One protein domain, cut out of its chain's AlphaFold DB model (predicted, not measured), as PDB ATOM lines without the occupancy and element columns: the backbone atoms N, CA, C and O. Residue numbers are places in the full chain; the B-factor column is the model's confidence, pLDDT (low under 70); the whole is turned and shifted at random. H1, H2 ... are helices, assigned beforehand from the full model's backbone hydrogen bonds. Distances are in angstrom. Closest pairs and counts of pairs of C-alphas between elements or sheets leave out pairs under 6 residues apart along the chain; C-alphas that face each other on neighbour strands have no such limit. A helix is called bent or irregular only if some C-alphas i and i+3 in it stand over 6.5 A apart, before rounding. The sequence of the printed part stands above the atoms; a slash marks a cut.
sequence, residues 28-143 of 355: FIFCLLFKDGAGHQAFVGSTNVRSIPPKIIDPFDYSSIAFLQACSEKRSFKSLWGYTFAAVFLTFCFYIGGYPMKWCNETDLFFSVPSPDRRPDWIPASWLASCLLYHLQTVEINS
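AT A GLANCE: This is residues 28 to 143 of the 355 residues of the protein "SET domain-containing protein" of Hymenolepis diminuta (UniProt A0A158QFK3). What does the model look like at first sight? Two long helices, H5 and H7, cross near their middles as a slanting X, and the short helix H2 packs on H7 on the side away from H5, with H3 and H4 close to H2 and H1 next to H4. The short H6 packs on the first residues of H7, 125 to 127, and long links with no named element run round the outside. What is it made of, and how large is it? The printed part has 116 residues with seven named helices, H1 to H7 in order, and no named strand, in the class all helix. It is compact, with a radius of gyration of the C-alphas of 14.2 A, and spans 38 by 36 by 24 A.

HOW THE PARTS SIT: What does the first helix meet? H1, residues 28 to 31, touches H4, residues 62 to 67, with the C-alphas of Ile 29 and Ser 63 closest at 6.0 A. Which helix is the hub? H7, residues 125 to 142, is the hub: with residues 130 to 134 alone it touches H2, residues 41 to 44, closest at the C-alphas of Ala 42 and Tyr 134, 5.5 A. H5, residues 77 to 96, touches H7 with residues 83 to 91 alone, at a steep tilt of 52 degrees, opposite ways, closest at the C-alphas of Ala 87 and Leu 133, 5.1 A. H6, residues 108 to 111, touches H7, closest at the C-alphas of Phe 110 and Ser 126, 5.9 A. Where does H3 stand? H3, residues 46 to 49, is close to H2 but not clearly touching, with the C-alphas of Gln 41 and Val 49 closest at 6.0 A; H3 and H7 are apart. What do the backbones show? Every O i to N i+4 pair is within hydrogen-bond range in H5; it is 12 of 14 in H7 and 0 of 2 in H4, where 3 of 3 O i to N i+3 pairs are, and H1, H2, H3 and H6 are too short for an i+4 pair.

IN THESE COORDINATES: Where does the first helix begin? C-alpha 28 of H1 is at (-11.789, -48.307, 34.732). How long are the longer helices? H5 measures 28.5 A from C-alpha 77 at (-35.455, -51.781, 14.635), and H7 measures 25.3 A, ending with C-alpha 142 at (-17.960, -41.243, 15.984). Is any helix irregular? H6 is irregular: its C-alphas 108 and 111 are 7.3 A apart.

THE WHOLE: How far does it reach? The two C-alphas farthest apart, those of Lys 55 and Asn 105, are 40.1 A apart, and the printed part has no cut. Which links are long? Those from H3 to H4, H5 to H6 and H6 to H7. Where is confidence low? Residues 28 to 38 have pLDDT under 70; the mean of the printed part is 85.4.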
ATOM      1  N   PHE A  28     -11.916 -49.653  35.314       39.34
ATOM      2  CA  PHE A  28     -11.789 -48.307  34.732       39.34
ATOM      3  C   PHE A  28     -13.046 -47.816  33.998       39.34
ATOM      4  O   PHE A  28     -13.477 -46.693  34.233       39.34
ATOM      5  N   ILE A  29     -13.695 -48.665  33.196       43.97
ATOM      6  CA  ILE A  29     -14.808 -48.237  32.320       43.97
ATOM      7  C   ILE A  29     -16.024 -47.721  33.119       43.97
ATOM      8  O   ILE A  29     -16.724 -46.815  32.675       43.97
ATOM      9  N   PHE A  30     -16.262 -48.248  34.328       47.38
ATOM     10  CA  PHE A  30     -17.475 -47.961  35.110       47.38
ATOM     11  C   PHE A  30     -17.271 -47.082  36.350       47.38
ATOM     12  O   PHE A  30     -18.263 -46.555  36.864       47.38
ATOM     13  N   CYS A  31     -16.045 -46.952  36.873       46.12
ATOM     14  CA  CYS A  31     -15.773 -46.139  38.068       46.12
ATOM     15  C   CYS A  31     -15.769 -44.634  37.776       46.12
ATOM     16  O   CYS A  31     -16.107 -43.854  38.661       46.12
ATOM     17  N   LEU A  32     -15.419 -44.227  36.552       47.97
ATOM     18  CA  LEU A  32     -15.216 -42.815  36.208       47.97
ATOM     19  C   LEU A  32     -16.525 -42.033  36.000       47.97
ATOM     20  O   LEU A  32     -16.548 -40.823  36.181       47.97
ATOM     21  N   LEU A  33     -17.636 -42.708  35.686       55.75
ATOM     22  CA  LEU A  33     -18.845 -42.034  35.184       55.75
ATOM     23  C   LEU A  33     -19.945 -41.797  36.223       55.75
ATOM     24  O   LEU A  33     -20.836 -40.990  35.981       55.75
ATOM     25  N   PHE A  34     -19.906 -42.495  37.359       56.25
ATOM     26  CA  PHE A  34     -21.016 -42.492  38.318       56.25
ATOM     27  C   PHE A  34     -20.690 -41.882  39.686       56.25
ATOM     28  O   PHE A  34     -21.623 -41.557  40.406       56.25
ATOM     29  N   LYS A  35     -19.418 -41.701  40.062       48.09
ATOM     30  CA  LYS A  35     -19.088 -41.230  41.417       48.09
ATOM     31  C   LYS A  35     -19.439 -39.749  41.647       48.09
ATOM     32  O   LYS A  35     -19.897 -39.420  42.728       48.09
ATOM     33  N   ASP A  36     -19.305 -38.902  40.620       56.72
ATOM     34  CA  ASP A  36     -19.602 -37.454  40.676       56.72
ATOM     35  C   ASP A  36     -20.140 -36.898  39.326       56.72
ATOM     36  O   ASP A  36     -20.087 -35.696  39.063       56.72
ATOM     37  N   GLY A  37     -20.616 -37.772  38.423       59.94
ATOM     38  CA  GLY A  37     -20.978 -37.447  37.033       59.94
ATOM     39  C   GLY A  37     -22.347 -37.985  36.603       59.94
ATOM     40  O   GLY A  37     -22.990 -38.741  37.327       59.94
ATOM     41  N   ALA A  38     -22.801 -37.605  35.403       61.16
ATOM     42  CA  ALA A  38     -24.153 -37.882  34.897       61.16
ATOM     43  C   ALA A  38     -24.448 -39.364  34.552       61.16
ATOM     44  O   ALA A  38     -25.506 -39.655  34.001       61.16
ATOM     45  N   GLY A  39     -23.559 -40.309  34.883       75.81
ATOM     46  CA  GLY A  39     -23.686 -41.728  34.545       75.81
ATOM     47  C   GLY A  39     -23.288 -42.054  33.099       75.81
ATOM     48  O   GLY A  39     -22.963 -41.181  32.301       75.81
ATOM     49  N   HIS A  40     -23.288 -43.342  32.749       84.31
ATOM     50  CA  HIS A  40     -22.985 -43.815  31.391       84.31
ATOM     51  C   HIS A  40     -24.273 -43.907  30.550       84.31
ATOM     52  O   HIS A  40     -25.269 -44.476  31.005       84.31
ATOM     53  N   GLN A  41     -24.252 -43.424  29.300       86.25
ATOM     54  CA  GLN A  41     -25.438 -43.348  28.424       86.25
ATOM     55  C   GLN A  41     -26.160 -44.683  28.220       86.25
ATOM     56  O   GLN A  41     -27.384 -44.702  28.148       86.25
ATOM     57  N   ALA A  42     -25.425 -45.797  28.204       86.94
ATOM     58  CA  ALA A  42     -25.993 -47.149  28.194       86.94
ATOM     59  C   ALA A  42     -27.053 -47.428  29.285       86.94
ATOM     60  O   ALA A  42     -27.864 -48.329  29.103       86.94
ATOM     61  N   PHE A  43     -27.046 -46.694  30.406       87.56
ATOM     62  CA  PHE A  43     -27.970 -46.918  31.528       87.56
ATOM     63  C   PHE A  43     -28.939 -45.765  31.763       87.56
ATOM     64  O   PHE A  43     -30.054 -45.992  32.218       87.56
ATOM     65  N   VAL A  44     -28.513 -44.533  31.486       83.19
ATOM     66  CA  VAL A  44     -29.291 -43.328  31.824       83.19
ATOM     67  C   VAL A  44     -29.803 -42.572  30.594       83.19
ATOM     68  O   VAL A  44     -30.622 -41.666  30.738       83.19
ATOM     69  N   GLY A  45     -29.354 -42.954  29.394       83.50
ATOM     70  CA  GLY A  45     -29.732 -42.336  28.124       83.50
ATOM     71  C   GLY A  45     -28.992 -41.033  27.808       83.50
ATOM     72  O   GLY A  45     -28.443 -40.361  28.683       83.50
ATOM     73  N   SER A  46     -28.994 -40.666  26.526       83.75
ATOM     74  CA  SER A  46     -28.320 -39.472  26.000       83.75
ATOM     75  C   SER A  46     -28.861 -38.173  26.599       83.75
ATOM     76  O   SER A  46     -28.069 -37.308  26.964       83.75
ATOM     77  N   THR A  47     -30.180 -38.059  26.785       83.44
ATOM     78  CA  THR A  47     -30.836 -36.868  27.352       83.44
ATOM     79  C   THR A  47     -30.273 -36.479  28.717       83.44
ATOM     80  O   THR A  47     -30.042 -35.301  28.971       83.44
ATOM     81  N   ASN A  48     -30.018 -37.462  29.584       81.56
ATOM     82  CA  ASN A  48     -29.521 -37.203  30.931       81.56
ATOM     83  C   ASN A  48     -28.011 -36.945  30.928       81.56
ATOM     84  O   ASN A  48     -27.577 -35.925  31.465       81.56
ATOM     85  N   VAL A  49     -27.215 -37.804  30.274       81.81
ATOM     86  CA  VAL A  49     -25.744 -37.654  30.263       81.81
ATOM     87  C   VAL A  49     -25.304 -36.373  29.569       81.81
ATOM     88  O   VAL A  49     -24.395 -35.698  30.038       81.81
ATOM     89  N   ARG A  50     -25.940 -36.033  28.445       82.75
ATOM     90  CA  ARG A  50     -25.532 -34.906  27.601       82.75
ATOM     91  C   ARG A  50     -26.230 -33.592  27.956       82.75
ATOM     92  O   ARG A  50     -26.039 -32.609  27.247       82.75
ATOM     93  N   SER A  51     -27.008 -33.559  29.043       83.56
ATOM     94  CA  SER A  51     -27.661 -32.337  29.534       83.56
ATOM     95  C   SER A  51     -26.653 -31.259  29.944       83.56
ATOM     96  O   SER A  51     -26.882 -30.073  29.711       83.56
ATOM     97  N   ILE A  52     -25.518 -31.674  30.516       79.56
ATOM     98  CA  ILE A  52     -24.421 -30.801  30.926       79.56
ATOM     99  C   ILE A  52     -23.122 -31.411  30.388       79.56
ATOM    100  O   ILE A  52     -22.798 -32.546  30.747       79.56
ATOM    101  N   PRO A  53     -22.367 -30.703  29.530       79.44
ATOM    102  CA  PRO A  53     -21.101 -31.221  29.035       79.44
ATOM    103  C   PRO A  53     -20.077 -31.339  30.174       79.44
ATOM    104  O   PRO A  53     -20.054 -30.496  31.078       79.44
ATOM    105  N   PRO A  54     -19.200 -32.356  30.145       78.94
ATOM    106  CA  PRO A  54     -18.110 -32.457  31.104       78.94
ATOM    107  C   PRO A  54     -17.172 -31.251  30.966       78.94
ATOM    108  O   PRO A  54     -16.943 -30.741  29.870       78.94
ATOM    109  N   LYS A  55     -16.602 -30.801  32.092       81.31
ATOM    110  CA  LYS A  55     -15.671 -29.657  32.115       81.31
ATOM    111  C   LYS A  55     -14.407 -29.908  31.290       81.31
ATOM    112  O   LYS A  55     -13.829 -28.967  30.761       81.31
ATOM    113  N   ILE A  56     -13.968 -31.163  31.235       82.00
ATOM    114  CA  ILE A  56     -12.799 -31.621  30.489       82.00
ATOM    115  C   ILE A  56     -13.214 -32.887  29.747       82.00
ATOM    116  O   ILE A  56     -13.818 -33.779  30.340       82.00
ATOM    117  N   ILE A  57     -12.886 -32.950  28.459       82.25
ATOM    118  CA  ILE A  57     -12.969 -34.170  27.654       82.25
ATOM    119  C   ILE A  57     -11.533 -34.620  27.451       82.25
ATOM    120  O   ILE A  57     -10.822 -34.063  26.615       82.25
ATOM    121  N   ASP A  58     -11.102 -35.560  28.288       80.38
ATOM    122  CA  ASP A  58      -9.752 -36.105  28.242       80.38
ATOM    123  C   ASP A  58      -9.689 -37.184  27.148       80.38
ATOM    124  O   ASP A  58     -10.351 -38.219  27.280       80.38
ATOM    125  N   PRO A  59      -8.939 -36.967  26.051       77.81
ATOM    126  CA  PRO A  59      -8.817 -37.955  24.984       77.81
ATOM    127  C   PRO A  59      -8.044 -39.211  25.415       77.81
ATOM    128  O   PRO A  59      -8.136 -40.224  24.724       77.81
ATOM    129  N   PHE A  60      -7.311 -39.170  26.534       78.94
ATOM    130  CA  PHE A  60      -6.621 -40.326  27.110       78.94
ATOM    131  C   PHE A  60      -7.488 -41.099  28.113       78.94
ATOM    132  O   PHE A  60      -7.124 -42.207  28.513       78.94
ATOM    133  N   ASP A  61      -8.656 -40.563  28.480       80.38
ATOM    134  CA  ASP A  61      -9.650 -41.270  29.276       80.38
ATOM    135  C   ASP A  61     -10.720 -41.900  28.375       80.38
ATOM    136  O   ASP A  61     -11.550 -41.222  27.763       80.38
ATOM    137  N   TYR A  62     -10.752 -43.234  28.345       76.75
ATOM    138  CA  TYR A  62     -11.766 -43.998  27.617       76.75
ATOM    139  C   TYR A  62     -13.199 -43.639  28.049       76.75
ATOM    140  O   TYR A  62     -14.131 -43.737  27.248       76.75
ATOM    141  N   SER A  63     -13.396 -43.183  29.292       78.69
ATOM    142  CA  SER A  63     -14.706 -42.774  29.803       78.69
ATOM    143  C   SER A  63     -15.315 -41.605  29.014       78.69
ATOM    144  O   SER A  63     -16.538 -41.528  28.894       78.69
ATOM    145  N   SER A  64     -14.493 -40.781  28.351       83.69
ATOM    146  CA  SER A  64     -14.941 -39.713  27.447       83.69
ATOM    147  C   SER A  64     -15.822 -40.228  26.300       83.69
ATOM    148  O   SER A  64     -16.693 -39.510  25.808       83.69
ATOM    149  N   ILE A  65     -15.672 -41.497  25.898       85.81
ATOM    150  CA  ILE A  65     -16.518 -42.133  24.872       85.81
ATOM    151  C   ILE A  65     -17.966 -42.270  25.351       85.81
ATOM    152  O   ILE A  65     -18.893 -42.210  24.543       85.81
ATOM    153  N   ALA A  66     -18.198 -42.397  26.658       84.88
ATOM    154  CA  ALA A  66     -19.541 -42.474  27.227       84.88
ATOM    155  C   ALA A  66     -20.327 -41.159  27.105       84.88
ATOM    156  O   ALA A  66     -21.542 -41.157  27.301       84.88
ATOM    157  N   PHE A  67     -19.658 -40.053  26.757       86.69
ATOM    158  CA  PHE A  67     -20.312 -38.792  26.427       86.69
ATOM    159  C   PHE A  67     -20.747 -38.715  24.957       86.69
ATOM    160  O   PHE A  67     -21.641 -37.936  24.647       86.69
ATOM    161  N   LEU A  68     -20.167 -39.499  24.044       89.94
ATOM    162  CA  LEU A  68     -20.412 -39.396  22.598       89.94
ATOM    163  C   LEU A  68     -21.830 -39.819  22.184       89.94
ATOM    164  O   LEU A  68     -22.527 -40.525  22.899       89.94
ATOM    165  N   GLN A  69     -22.304 -39.352  21.031       90.56
ATOM    166  CA  GLN A  69     -23.662 -39.665  20.578       90.56
ATOM    167  C   GLN A  69     -23.716 -41.103  20.036       90.56
ATOM    168  O   GLN A  69     -22.855 -41.476  19.250       90.56
ATOM    169  N   ALA A  70     -24.733 -41.893  20.398       91.50
ATOM    170  CA  ALA A  70     -24.984 -43.223  19.810       91.50
ATOM    171  C   ALA A  70     -26.143 -43.235  18.786       91.50
ATOM    172  O   ALA A  70     -26.285 -44.189  18.013       91.50
ATOM    173  N   CYS A  71     -26.970 -42.176  18.788       92.00
ATOM    174  CA  CYS A  71     -28.194 -42.039  17.984       92.00
ATOM    175  C   CYS A  71     -29.148 -43.238  18.113       92.00
ATOM    176  O   CYS A  71     -29.888 -43.547  17.180       92.00
ATOM    177  N   SER A  72     -29.136 -43.925  19.260       90.81
ATOM    178  CA  SER A  72     -29.939 -45.128  19.502       90.81
ATOM    179  C   SER A  72     -31.425 -44.896  19.236       90.81
ATOM    180  O   SER A  72     -32.085 -45.742  18.644       90.81
ATOM    181  N   GLU A  73     -31.931 -43.721  19.599       89.50
ATOM    182  CA  GLU A  73     -33.321 -43.302  19.425       89.50
ATOM    183  C   GLU A  73     -33.735 -43.074  17.963       89.50
ATOM    184  O   GLU A  73     -34.926 -43.053  17.658       89.50
ATOM    185  N   LYS A  74     -32.767 -42.907  17.056       92.25
ATOM    186  CA  LYS A  74     -33.004 -42.650  15.627       92.25
ATOM    187  C   LYS A  74     -32.790 -43.884  14.751       92.25
ATOM    188  O   LYS A  74     -33.091 -43.853  13.559       92.25
ATOM    189  N   ARG A  75     -32.239 -44.962  15.314       92.19
ATOM    190  CA  ARG A  75     -31.908 -46.186  14.579       92.19
ATOM    191  C   ARG A  75     -33.156 -47.020  14.307       92.19
ATOM    192  O   ARG A  75     -34.077 -47.095  15.115       92.19
ATOM    193  N   SER A  76     -33.166 -47.696  13.159       92.75
ATOM    194  CA  SER A  76     -34.240 -48.631  12.821       92.75
ATOM    195  C   SER A  76     -34.209 -49.866  13.726       92.75
ATOM    196  O   SER A  76     -33.148 -50.281  14.197       92.75
ATOM    197  N   PHE A  77     -35.361 -50.522  13.891       94.56
ATOM    198  CA  PHE A  77     -35.455 -51.781  14.635       94.56
ATOM    199  C   PHE A  77     -34.454 -52.831  14.133       94.56
ATOM    200  O   PHE A  77     -33.761 -53.453  14.930       94.56
ATOM    201  N   LYS A  78     -34.324 -52.989  12.807       94.44
ATOM    202  CA  LYS A  78     -33.385 -53.941  12.194       94.44
ATOM    203  C   LYS A  78     -31.937 -53.670  12.619       94.44
ATOM    204  O   LYS A  78     -31.208 -54.607  12.931       94.44
ATOM    205  N   SER A  79     -31.534 -52.399  12.632       92.00
ATOM    206  CA  SER A  79     -30.192 -51.979  13.047       92.00
ATOM    207  C   SER A  79     -29.965 -52.244  14.538       92.00
ATOM    208  O   SER A  79     -29.000 -52.915  14.903       92.00
ATOM    209  N   LEU A  80     -30.897 -51.815  15.396       93.88
ATOM    210  CA  LEU A  80     -30.827 -52.036  16.844       93.88
ATOM    211  C   LEU A  80     -30.799 -53.524  17.209       93.88
ATOM    212  O   LEU A  80     -30.024 -53.927  18.076       93.88
ATOM    213  N   TRP A  81     -31.595 -54.347  16.526       96.38
ATOM    214  CA  TRP A  81     -31.593 -55.796  16.702       96.38
ATOM    215  C   TRP A  81     -30.226 -56.404  16.377       96.38
ATOM    216  O   TRP A  81     -29.703 -57.190  17.164       96.38
ATOM    217  N   GLY A  82     -29.612 -55.987  15.263       96.56
ATOM    218  CA  GLY A  82     -28.276 -56.433  14.865       96.56
ATOM    219  C   GLY A  82     -27.210 -56.128  15.918       96.56
ATOM    220  O   GLY A  82     -26.488 -57.034  16.339       96.56
ATOM    221  N   TYR A  83     -27.147 -54.887  16.414       96.19
ATOM    222  CA  TYR A  83     -26.188 -54.545  17.474       96.19
ATOM    223  C   TYR A  83     -26.496 -55.242  18.796       96.19
ATOM    224  O   TYR A  83     -25.569 -55.622  19.505       96.19
ATOM    225  N   THR A  84     -27.773 -55.429  19.137       96.62
ATOM    226  CA  THR A  84     -28.167 -56.131  20.369       96.62
ATOM    227  C   THR A  84     -27.710 -57.583  20.321       96.62
ATOM    228  O   THR A  84     -27.101 -58.066  21.273       96.62
ATOM    229  N   PHE A  85     -27.928 -58.260  19.192       97.75
ATOM    230  CA  PHE A  85     -27.445 -59.619  18.980       97.75
ATOM    231  C   PHE A  85     -25.919 -59.700  19.114       97.75
ATOM    232  O   PHE A  85     -25.415 -60.528  19.871       97.75
ATOM    233  N   ALA A  86     -25.186 -58.800  18.450       97.81
ATOM    234  CA  ALA A  86     -23.728 -58.737  18.549       97.81
ATOM    235  C   ALA A  86     -23.251 -58.471  19.989       97.81
ATOM    236  O   ALA A  86     -22.335 -59.135  20.463       97.81
ATOM    237  N   ALA A  87     -23.893 -57.551  20.715       97.56
ATOM    238  CA  ALA A  87     -23.547 -57.232  22.097       97.56
ATOM    239  C   ALA A  87     -23.767 -58.419  23.046       97.56
ATOM    240  O   ALA A  87     -22.906 -58.707  23.878       97.56
ATOM    241  N   VAL A  88     -24.885 -59.140  22.908       96.88
ATOM    242  CA  VAL A  88     -25.171 -60.347  23.701       96.88
ATOM    243  C   VAL A  88     -24.185 -61.464  23.365       96.88
ATOM    244  O   VAL A  88     -23.642 -62.088  24.276       96.88
ATOM    245  N   PHE A  89     -23.899 -61.682  22.079       98.12
ATOM    246  CA  PHE A  89     -22.909 -62.663  21.640       98.12
ATOM    247  C   PHE A  89     -21.518 -62.364  22.216       98.12
ATOM    248  O   PHE A  89     -20.908 -63.232  22.834       98.12
ATOM    249  N   LEU A  90     -21.046 -61.120  22.103       97.56
ATOM    250  CA  LEU A  90     -19.763 -60.705  22.672       97.56
ATOM    251  C   LEU A  90     -19.745 -60.857  24.198       97.56
ATOM    252  O   LEU A  90     -18.762 -61.343  24.751       97.56
ATOM    253  N   THR A  91     -20.840 -60.515  24.884       96.44
ATOM    254  CA  THR A  91     -20.987 -60.735  26.335       96.44
ATOM    255  C   THR A  91     -20.820 -62.213  26.692       96.44
ATOM    256  O   THR A  91     -20.118 -62.548  27.646       96.44
ATOM    257  N   PHE A  92     -21.398 -63.111  25.892       97.00
ATOM    258  CA  PHE A  92     -21.226 -64.551  26.052       97.00
ATOM    259  C   PHE A  92     -19.782 -65.010  25.806       97.00
ATOM    260  O   PHE A  92     -19.266 -65.822  26.573       97.00
ATOM    261  N   CYS A  93     -19.084 -64.440  24.820       97.31
ATOM    262  CA  CYS A  93     -17.654 -64.694  24.621       97.31
ATOM    263  C   CYS A  93     -16.820 -64.280  25.844       97.31
ATOM    264  O   CYS A  93     -15.957 -65.041  26.277       97.31
ATOM    265  N   PHE A  94     -17.097 -63.115  26.443       94.06
ATOM    266  CA  PHE A  94     -16.435 -62.686  27.680       94.06
ATOM    267  C   PHE A  94     -16.719 -63.637  28.849       94.06
ATOM    268  O   PHE A  94     -15.815 -63.923  29.633       94.06
ATOM    269  N   TYR A  95     -17.950 -64.140  28.961       93.88
ATOM    270  CA  TYR A  95     -18.318 -65.120  29.982       93.88
ATOM    271  C   TYR A  95     -17.515 -66.420  29.838       93.88
ATOM    272  O   TYR A  95     -16.889 -66.855  30.803       93.88
ATOM    273  N   ILE A  96     -17.450 -66.997  28.630       95.31
ATOM    274  CA  ILE A  96     -16.628 -68.192  28.359       95.31
ATOM    275  C   ILE A  96     -15.146 -67.916  28.641       95.31
ATOM    276  O   ILE A  96     -14.449 -68.774  29.174       95.31
ATOM    277  N   GLY A  97     -14.671 -66.706  28.334       93.62
ATOM    278  CA  GLY A  97     -13.311 -66.256  28.633       93.62
ATOM    279  C   GLY A  97     -13.014 -66.029  30.123       93.62
ATOM    280  O   GLY A  97     -11.913 -65.594  30.455       93.62
ATOM    281  N   GLY A  98     -13.967 -66.284  31.026       90.88
ATOM    282  CA  GLY A  98     -13.778 -66.149  32.471       90.88
ATOM    283  C   GLY A  98     -13.808 -64.705  32.976       90.88
ATOM    284  O   GLY A  98     -13.276 -64.413  34.051       90.88
ATOM    285  N   TYR A  99     -14.404 -63.776  32.222       90.62
ATOM    286  CA  TYR A  99     -14.624 -62.418  32.713       90.62
ATOM    287  C   TYR A  99     -15.572 -62.455  33.930       90.62
ATOM    288  O   TYR A  99     -16.594 -63.138  33.868       90.62
ATOM    289  N   PRO A 100     -15.272 -61.734  35.032       90.00
ATOM    290  CA  PRO A 100     -16.018 -61.831  36.290       90.00
ATOM    291  C   PRO A 100     -17.416 -61.210  36.168       90.00
ATOM    292  O   PRO A 100     -17.636 -60.039  36.497       90.00
ATOM    293  N   MET A 101     -18.367 -62.002  35.677       92.50
ATOM    294  CA  MET A 101     -19.755 -61.604  35.486       92.50
ATOM    295  C   MET A 101     -20.744 -62.709  35.850       92.50
ATOM    296  O   MET A 101     -20.384 -63.880  35.907       92.50
ATOM    297  N   LYS A 102     -22.002 -62.323  36.062       94.19
ATOM    298  CA  LYS A 102     -23.102 -63.217  36.434       94.19
ATOM    299  C   LYS A 102     -24.306 -63.048  35.508       94.19
ATOM    300  O   LYS A 102     -24.728 -61.920  35.244       94.19
ATOM    301  N   TRP A 103     -24.879 -64.152  35.047       95.50
ATOM    302  CA  TRP A 103     -26.117 -64.202  34.272       95.50
ATOM    303  C   TRP A 103     -27.359 -64.045  35.156       95.50
ATOM    304  O   TRP A 103     -27.279 -63.993  36.382       95.50
ATOM    305  N   CYS A 104     -28.530 -63.944  34.519       91.81
ATOM    306  CA  CYS A 104     -29.798 -63.598  35.165       91.81
ATOM    307  C   CYS A 104     -30.184 -64.493  36.349       91.81
ATOM    308  O   CYS A 104     -30.776 -63.996  37.299       91.81
ATOM    309  N   ASN A 105     -29.808 -65.771  36.332       92.00
ATOM    310  CA  ASN A 105     -30.131 -66.711  37.408       92.00
ATOM    311  C   ASN A 105     -29.079 -66.743  38.534       92.00
ATOM    312  O   ASN A 105     -29.226 -67.497  39.490       92.00
ATOM    313  N   GLU A 106     -28.003 -65.960  38.423       93.19
ATOM    314  CA  GLU A 106     -26.851 -65.997  39.335       93.19
ATOM    315  C   GLU A 106     -26.749 -64.741  40.224       93.19
ATOM    316  O   GLU A 106     -25.906 -64.675  41.130       93.19
ATOM    317  N   THR A 107     -27.566 -63.717  39.949       92.00
ATOM    318  CA  THR A 107     -27.577 -62.434  40.664       92.00
ATOM    319  C   THR A 107     -28.917 -61.707  40.544       92.00
ATOM    320  O   THR A 107     -29.443 -61.538  39.447       92.00
ATOM    321  N   ASP A 108     -29.404 -61.152  41.655       92.06
ATOM    322  CA  ASP A 108     -30.600 -60.293  41.671       92.06
ATOM    323  C   ASP A 108     -30.351 -58.915  41.028       92.06
ATOM    324  O   ASP A 108     -31.277 -58.167  40.714       92.06
ATOM    325  N   LEU A 109     -29.085 -58.562  40.785       90.69
ATOM    326  CA  LEU A 109     -28.704 -57.283  40.182       90.69
ATOM    327  C   LEU A 109     -28.907 -57.245  38.659       90.69
ATOM    328  O   LEU A 109     -28.710 -56.189  38.061       90.69
ATOM    329  N   PHE A 110     -29.291 -58.354  38.016       91.81
ATOM    330  CA  PHE A 110     -29.337 -58.455  36.552       91.81
ATOM    331  C   PHE A 110     -30.228 -57.410  35.879       91.81
ATOM    332  O   PHE A 110     -29.862 -56.874  34.836       91.81
ATOM    333  N   PHE A 111     -31.357 -57.059  36.485       89.25
ATOM    334  CA  PHE A 111     -32.264 -56.038  35.947       89.25
ATOM    335  C   PHE A 111     -32.092 -54.662  36.606       89.25
ATOM    336  O   PHE A 111     -32.832 -53.733  36.300       89.25
ATOM    337  N   SER A 112     -31.122 -54.521  37.512       88.81
ATOM    338  CA  SER A 112     -30.852 -53.264  38.211       88.81
ATOM    339  C   SER A 112     -29.849 -52.419  37.436       88.81
ATOM    340  O   SER A 112     -28.973 -52.960  36.770       88.81
ATOM    341  N   VAL A 113     -29.921 -51.093  37.551       85.06
ATOM    342  CA  VAL A 113     -28.869 -50.210  37.026       85.06
ATOM    343  C   VAL A 113     -27.642 -50.200  37.950       85.06
ATOM    344  O   VAL A 113     -27.775 -50.433  39.156       85.06
ATOM    345  N   PRO A 114     -26.438 -49.907  37.428       85.81
ATOM    346  CA  PRO A 114     -25.233 -49.872  38.247       85.81
ATOM    347  C   PRO A 114     -25.279 -48.752  39.311       85.81
ATOM    348  O   PRO A 114     -25.411 -47.582  38.966       85.81
ATOM    349  N   SER A 115     -25.072 -49.074  40.597       79.12
ATOM    350  CA  SER A 115     -25.028 -48.074  41.688       79.12
ATOM    351  C   SER A 115     -23.738 -47.233  41.665       79.12
ATOM    352  O   SER A 115     -22.660 -47.811  41.504       79.12
ATOM    353  N   PRO A 116     -23.808 -45.902  41.865       70.06
ATOM    354  CA  PRO A 116     -22.627 -45.035  41.892       70.06
ATOM    355  C   PRO A 116     -21.652 -45.355  43.030       70.06
ATOM    356  O   PRO A 116     -20.439 -45.298  42.833       70.06
ATOM    357  N   ASP A 117     -22.176 -45.780  44.180       70.81
ATOM    358  CA  ASP A 117     -21.397 -45.959  45.409       70.81
ATOM    359  C   ASP A 117     -21.031 -47.417  45.696       70.81
ATOM    360  O   ASP A 117     -20.134 -47.698  46.493       70.81
ATOM    361  N   ARG A 118     -21.743 -48.374  45.087       74.06
ATOM    362  CA  ARG A 118     -21.589 -49.806  45.378       74.06
ATOM    363  C   ARG A 118     -21.430 -50.604  44.092       74.06
ATOM    364  O   ARG A 118     -22.357 -50.727  43.293       74.06
ATOM    365  N   ARG A 119     -20.245 -51.189  43.910       75.31
ATOM    366  CA  ARG A 119     -19.921 -52.062  42.776       75.31
ATOM    367  C   ARG A 119     -19.683 -53.490  43.276       75.31
ATOM    368  O   ARG A 119     -18.853 -53.659  44.166       75.31
ATOM    369  N   PRO A 120     -20.389 -54.501  42.739       85.31
ATOM    370  CA  PRO A 120     -20.107 -55.892  43.066       85.31
ATOM    371  C   PRO A 120     -18.773 -56.327  42.445       85.31
ATOM    372  O   PRO A 120     -18.374 -55.808  41.402       85.31
ATOM    373  N   ASP A 121     -18.114 -57.318  43.048       84.44
ATOM    374  CA  ASP A 121     -16.886 -57.906  42.488       84.44
ATOM    375  C   ASP A 121     -17.133 -58.619  41.149       84.44
ATOM    376  O   ASP A 121     -16.231 -58.723  40.319       84.44
ATOM    377  N   TRP A 122     -18.362 -59.104  40.946       89.38
ATOM    378  CA  TRP A 122     -18.836 -59.734  39.717       89.38
ATOM    379  C   TRP A 122     -20.042 -58.957  39.202       89.38
ATOM    380  O   TRP A 122     -21.073 -58.886  39.876       89.38
ATOM    381  N   ILE A 123     -19.914 -58.364  38.018       91.00
ATOM    382  CA  ILE A 123     -20.976 -57.530  37.451       91.00
ATOM    383  C   ILE A 123     -22.058 -58.392  36.789       91.00
ATOM    384  O   ILE A 123     -21.762 -59.460  36.257       91.00
ATOM    385  N   PRO A 124     -23.321 -57.963  36.761       93.56
ATOM    386  CA  PRO A 124     -24.308 -58.600  35.907       93.56
ATOM    387  C   PRO A 124     -23.924 -58.548  34.425       93.56
ATOM    388  O   PRO A 124     -23.480 -57.513  33.925       93.56
ATOM    389  N   ALA A 125     -24.148 -59.647  33.705       94.56
ATOM    390  CA  ALA A 125     -23.880 -59.744  32.271       94.56
ATOM    391  C   ALA A 125     -24.693 -58.716  31.459       94.56
ATOM    392  O   ALA A 125     -24.208 -58.198  30.456       94.56
ATOM    393  N   SER A 126     -25.887 -58.343  31.934       93.94
ATOM    394  CA  SER A 126     -26.694 -57.262  31.358       93.94
ATOM    395  C   SER A 126     -25.956 -55.921  31.323       93.94
ATOM    396  O   SER A 126     -26.069 -55.205  30.336       93.94
ATOM    397  N   TRP A 127     -25.152 -55.587  32.339       92.44
ATOM    398  CA  TRP A 127     -24.407 -54.324  32.370       92.44
ATOM    399  C   TRP A 127     -23.330 -54.282  31.292       92.44
ATOM    400  O   TRP A 127     -23.178 -53.274  30.600       92.44
ATOM    401  N   LEU A 128     -22.605 -55.391  31.126       92.19
ATOM    402  CA  LEU A 128     -21.607 -55.522  30.072       92.19
ATOM    403  C   LEU A 128     -22.265 -55.468  28.687       92.19
ATOM    404  O   LEU A 128     -21.806 -54.712  27.833       92.19
ATOM    405  N   ALA A 129     -23.370 -56.193  28.495       95.06
ATOM    406  CA  ALA A 129     -24.130 -56.183  27.249       95.06
ATOM    407  C   ALA A 129     -24.633 -54.775  26.893       95.06
ATOM    408  O   ALA A 129     -24.482 -54.348  25.750       95.06
ATOM    409  N   SER A 130     -25.163 -54.019  27.861       93.19
ATOM    410  CA  SER A 130     -25.595 -52.631  27.660       93.19
ATOM    411  C   SER A 130     -24.441 -51.722  27.229       93.19
ATOM    412  O   SER A 130     -24.598 -50.934  26.294       93.19
ATOM    413  N   CYS A 131     -23.269 -51.835  27.859       91.56
ATOM    414  CA  CYS A 131     -22.095 -51.059  27.455       91.56
ATOM    415  C   CYS A 131     -21.587 -51.453  26.068       91.56
ATOM    416  O   CYS A 131     -21.328 -50.570  25.256       91.56
ATOM    417  N   LEU A 132     -21.498 -52.749  25.759       94.00
ATOM    418  CA  LEU A 132     -21.108 -53.221  24.427       94.00
ATOM    419  C   LEU A 132     -22.081 -52.726  23.355       94.00
ATOM    420  O   LEU A 132     -21.646 -52.205  22.333       94.00
ATOM    421  N   LEU A 133     -23.389 -52.804  23.610       94.62
ATOM    422  CA  LEU A 133     -24.419 -52.280  22.715       94.62
ATOM    423  C   LEU A 133     -24.241 -50.776  22.468       94.62
ATOM    424  O   LEU A 133     -24.322 -50.319  21.327       94.62
ATOM    425  N   TYR A 134     -23.985 -49.996  23.519       93.38
ATOM    426  CA  TYR A 134     -23.697 -48.570  23.382       93.38
ATOM    427  C   TYR A 134     -22.430 -48.321  22.554       93.38
ATOM    428  O   TYR A 134     -22.456 -47.512  21.627       93.38
ATOM    429  N   HIS A 135     -21.333 -49.025  22.843       92.38
ATOM    430  CA  HIS A 135     -20.065 -48.833  22.142       92.38
ATOM    431  C   HIS A 135     -20.147 -49.228  20.669       92.38
ATOM    432  O   HIS A 135     -19.658 -48.476  19.834       92.38
ATOM    433  N   LEU A 136     -20.819 -50.331  20.327       94.00
ATOM    434  CA  LEU A 136     -21.038 -50.735  18.934       94.00
ATOM    435  C   LEU A 136     -21.768 -49.642  18.138       94.00
ATOM    436  O   LEU A 136     -21.348 -49.288  17.041       94.00
ATOM    437  N   GLN A 137     -22.811 -49.045  18.721       94.00
ATOM    438  CA  GLN A 137     -23.534 -47.934  18.093       94.00
ATOM    439  C   GLN A 137     -22.702 -46.645  18.029       94.00
ATOM    440  O   GLN A 137     -22.793 -45.896  17.059       94.00
ATOM    441  N   THR A 138     -21.908 -46.368  19.062       92.88
ATOM    442  CA  THR A 138     -21.092 -45.150  19.168       92.88
ATOM    443  C   THR A 138     -19.922 -45.180  18.187       92.88
ATOM    444  O   THR A 138     -19.648 -44.175  17.535       92.88
ATOM    445  N   VAL A 139     -19.250 -46.328  18.046       91.75
ATOM    446  CA  VAL A 139     -18.117 -46.511  17.127       91.75
ATOM    447  C   VAL A 139     -18.535 -46.195  15.698       91.75
ATOM    448  O   VAL A 139     -17.833 -45.443  15.031       91.75
ATOM    449  N   GLU A 140     -19.680 -46.696  15.241       91.00
ATOM    450  CA  GLU A 140     -20.135 -46.522  13.855       91.00
ATOM    451  C   GLU A 140     -20.230 -45.052  13.426       91.00
ATOM    452  O   GLU A 140     -19.880 -44.733  12.294       91.00
ATOM    453  N   ILE A 141     -20.632 -44.157  14.332       92.56
ATOM    454  CA  ILE A 141     -20.898 -42.751  13.985       92.56
ATOM    455  C   ILE A 141     -19.831 -41.765  14.468       92.56
ATOM    456  O   ILE A 141     -19.786 -40.645  13.974       92.56
ATOM    457  N   ASN A 142     -18.975 -42.148  15.421       94.06
ATOM    458  CA  ASN A 142     -17.960 -41.243  15.984       94.06
ATOM    459  C   ASN A 142     -16.526 -41.587  15.578       94.06
ATOM    460  O   ASN A 142     -15.618 -40.810  15.872       94.06
ATOM    461  N   SER A 143     -16.292 -42.762  14.990       92.69
ATOM    462  CA  SER A 143     -14.939 -43.181  14.630       92.69
ATOM    463  C   SER A 143     -14.496 -42.611  13.288       92.69
ATOM    464  O   SER A 143     -15.298 -42.392  12.383       92.69
TER     465      SER A 143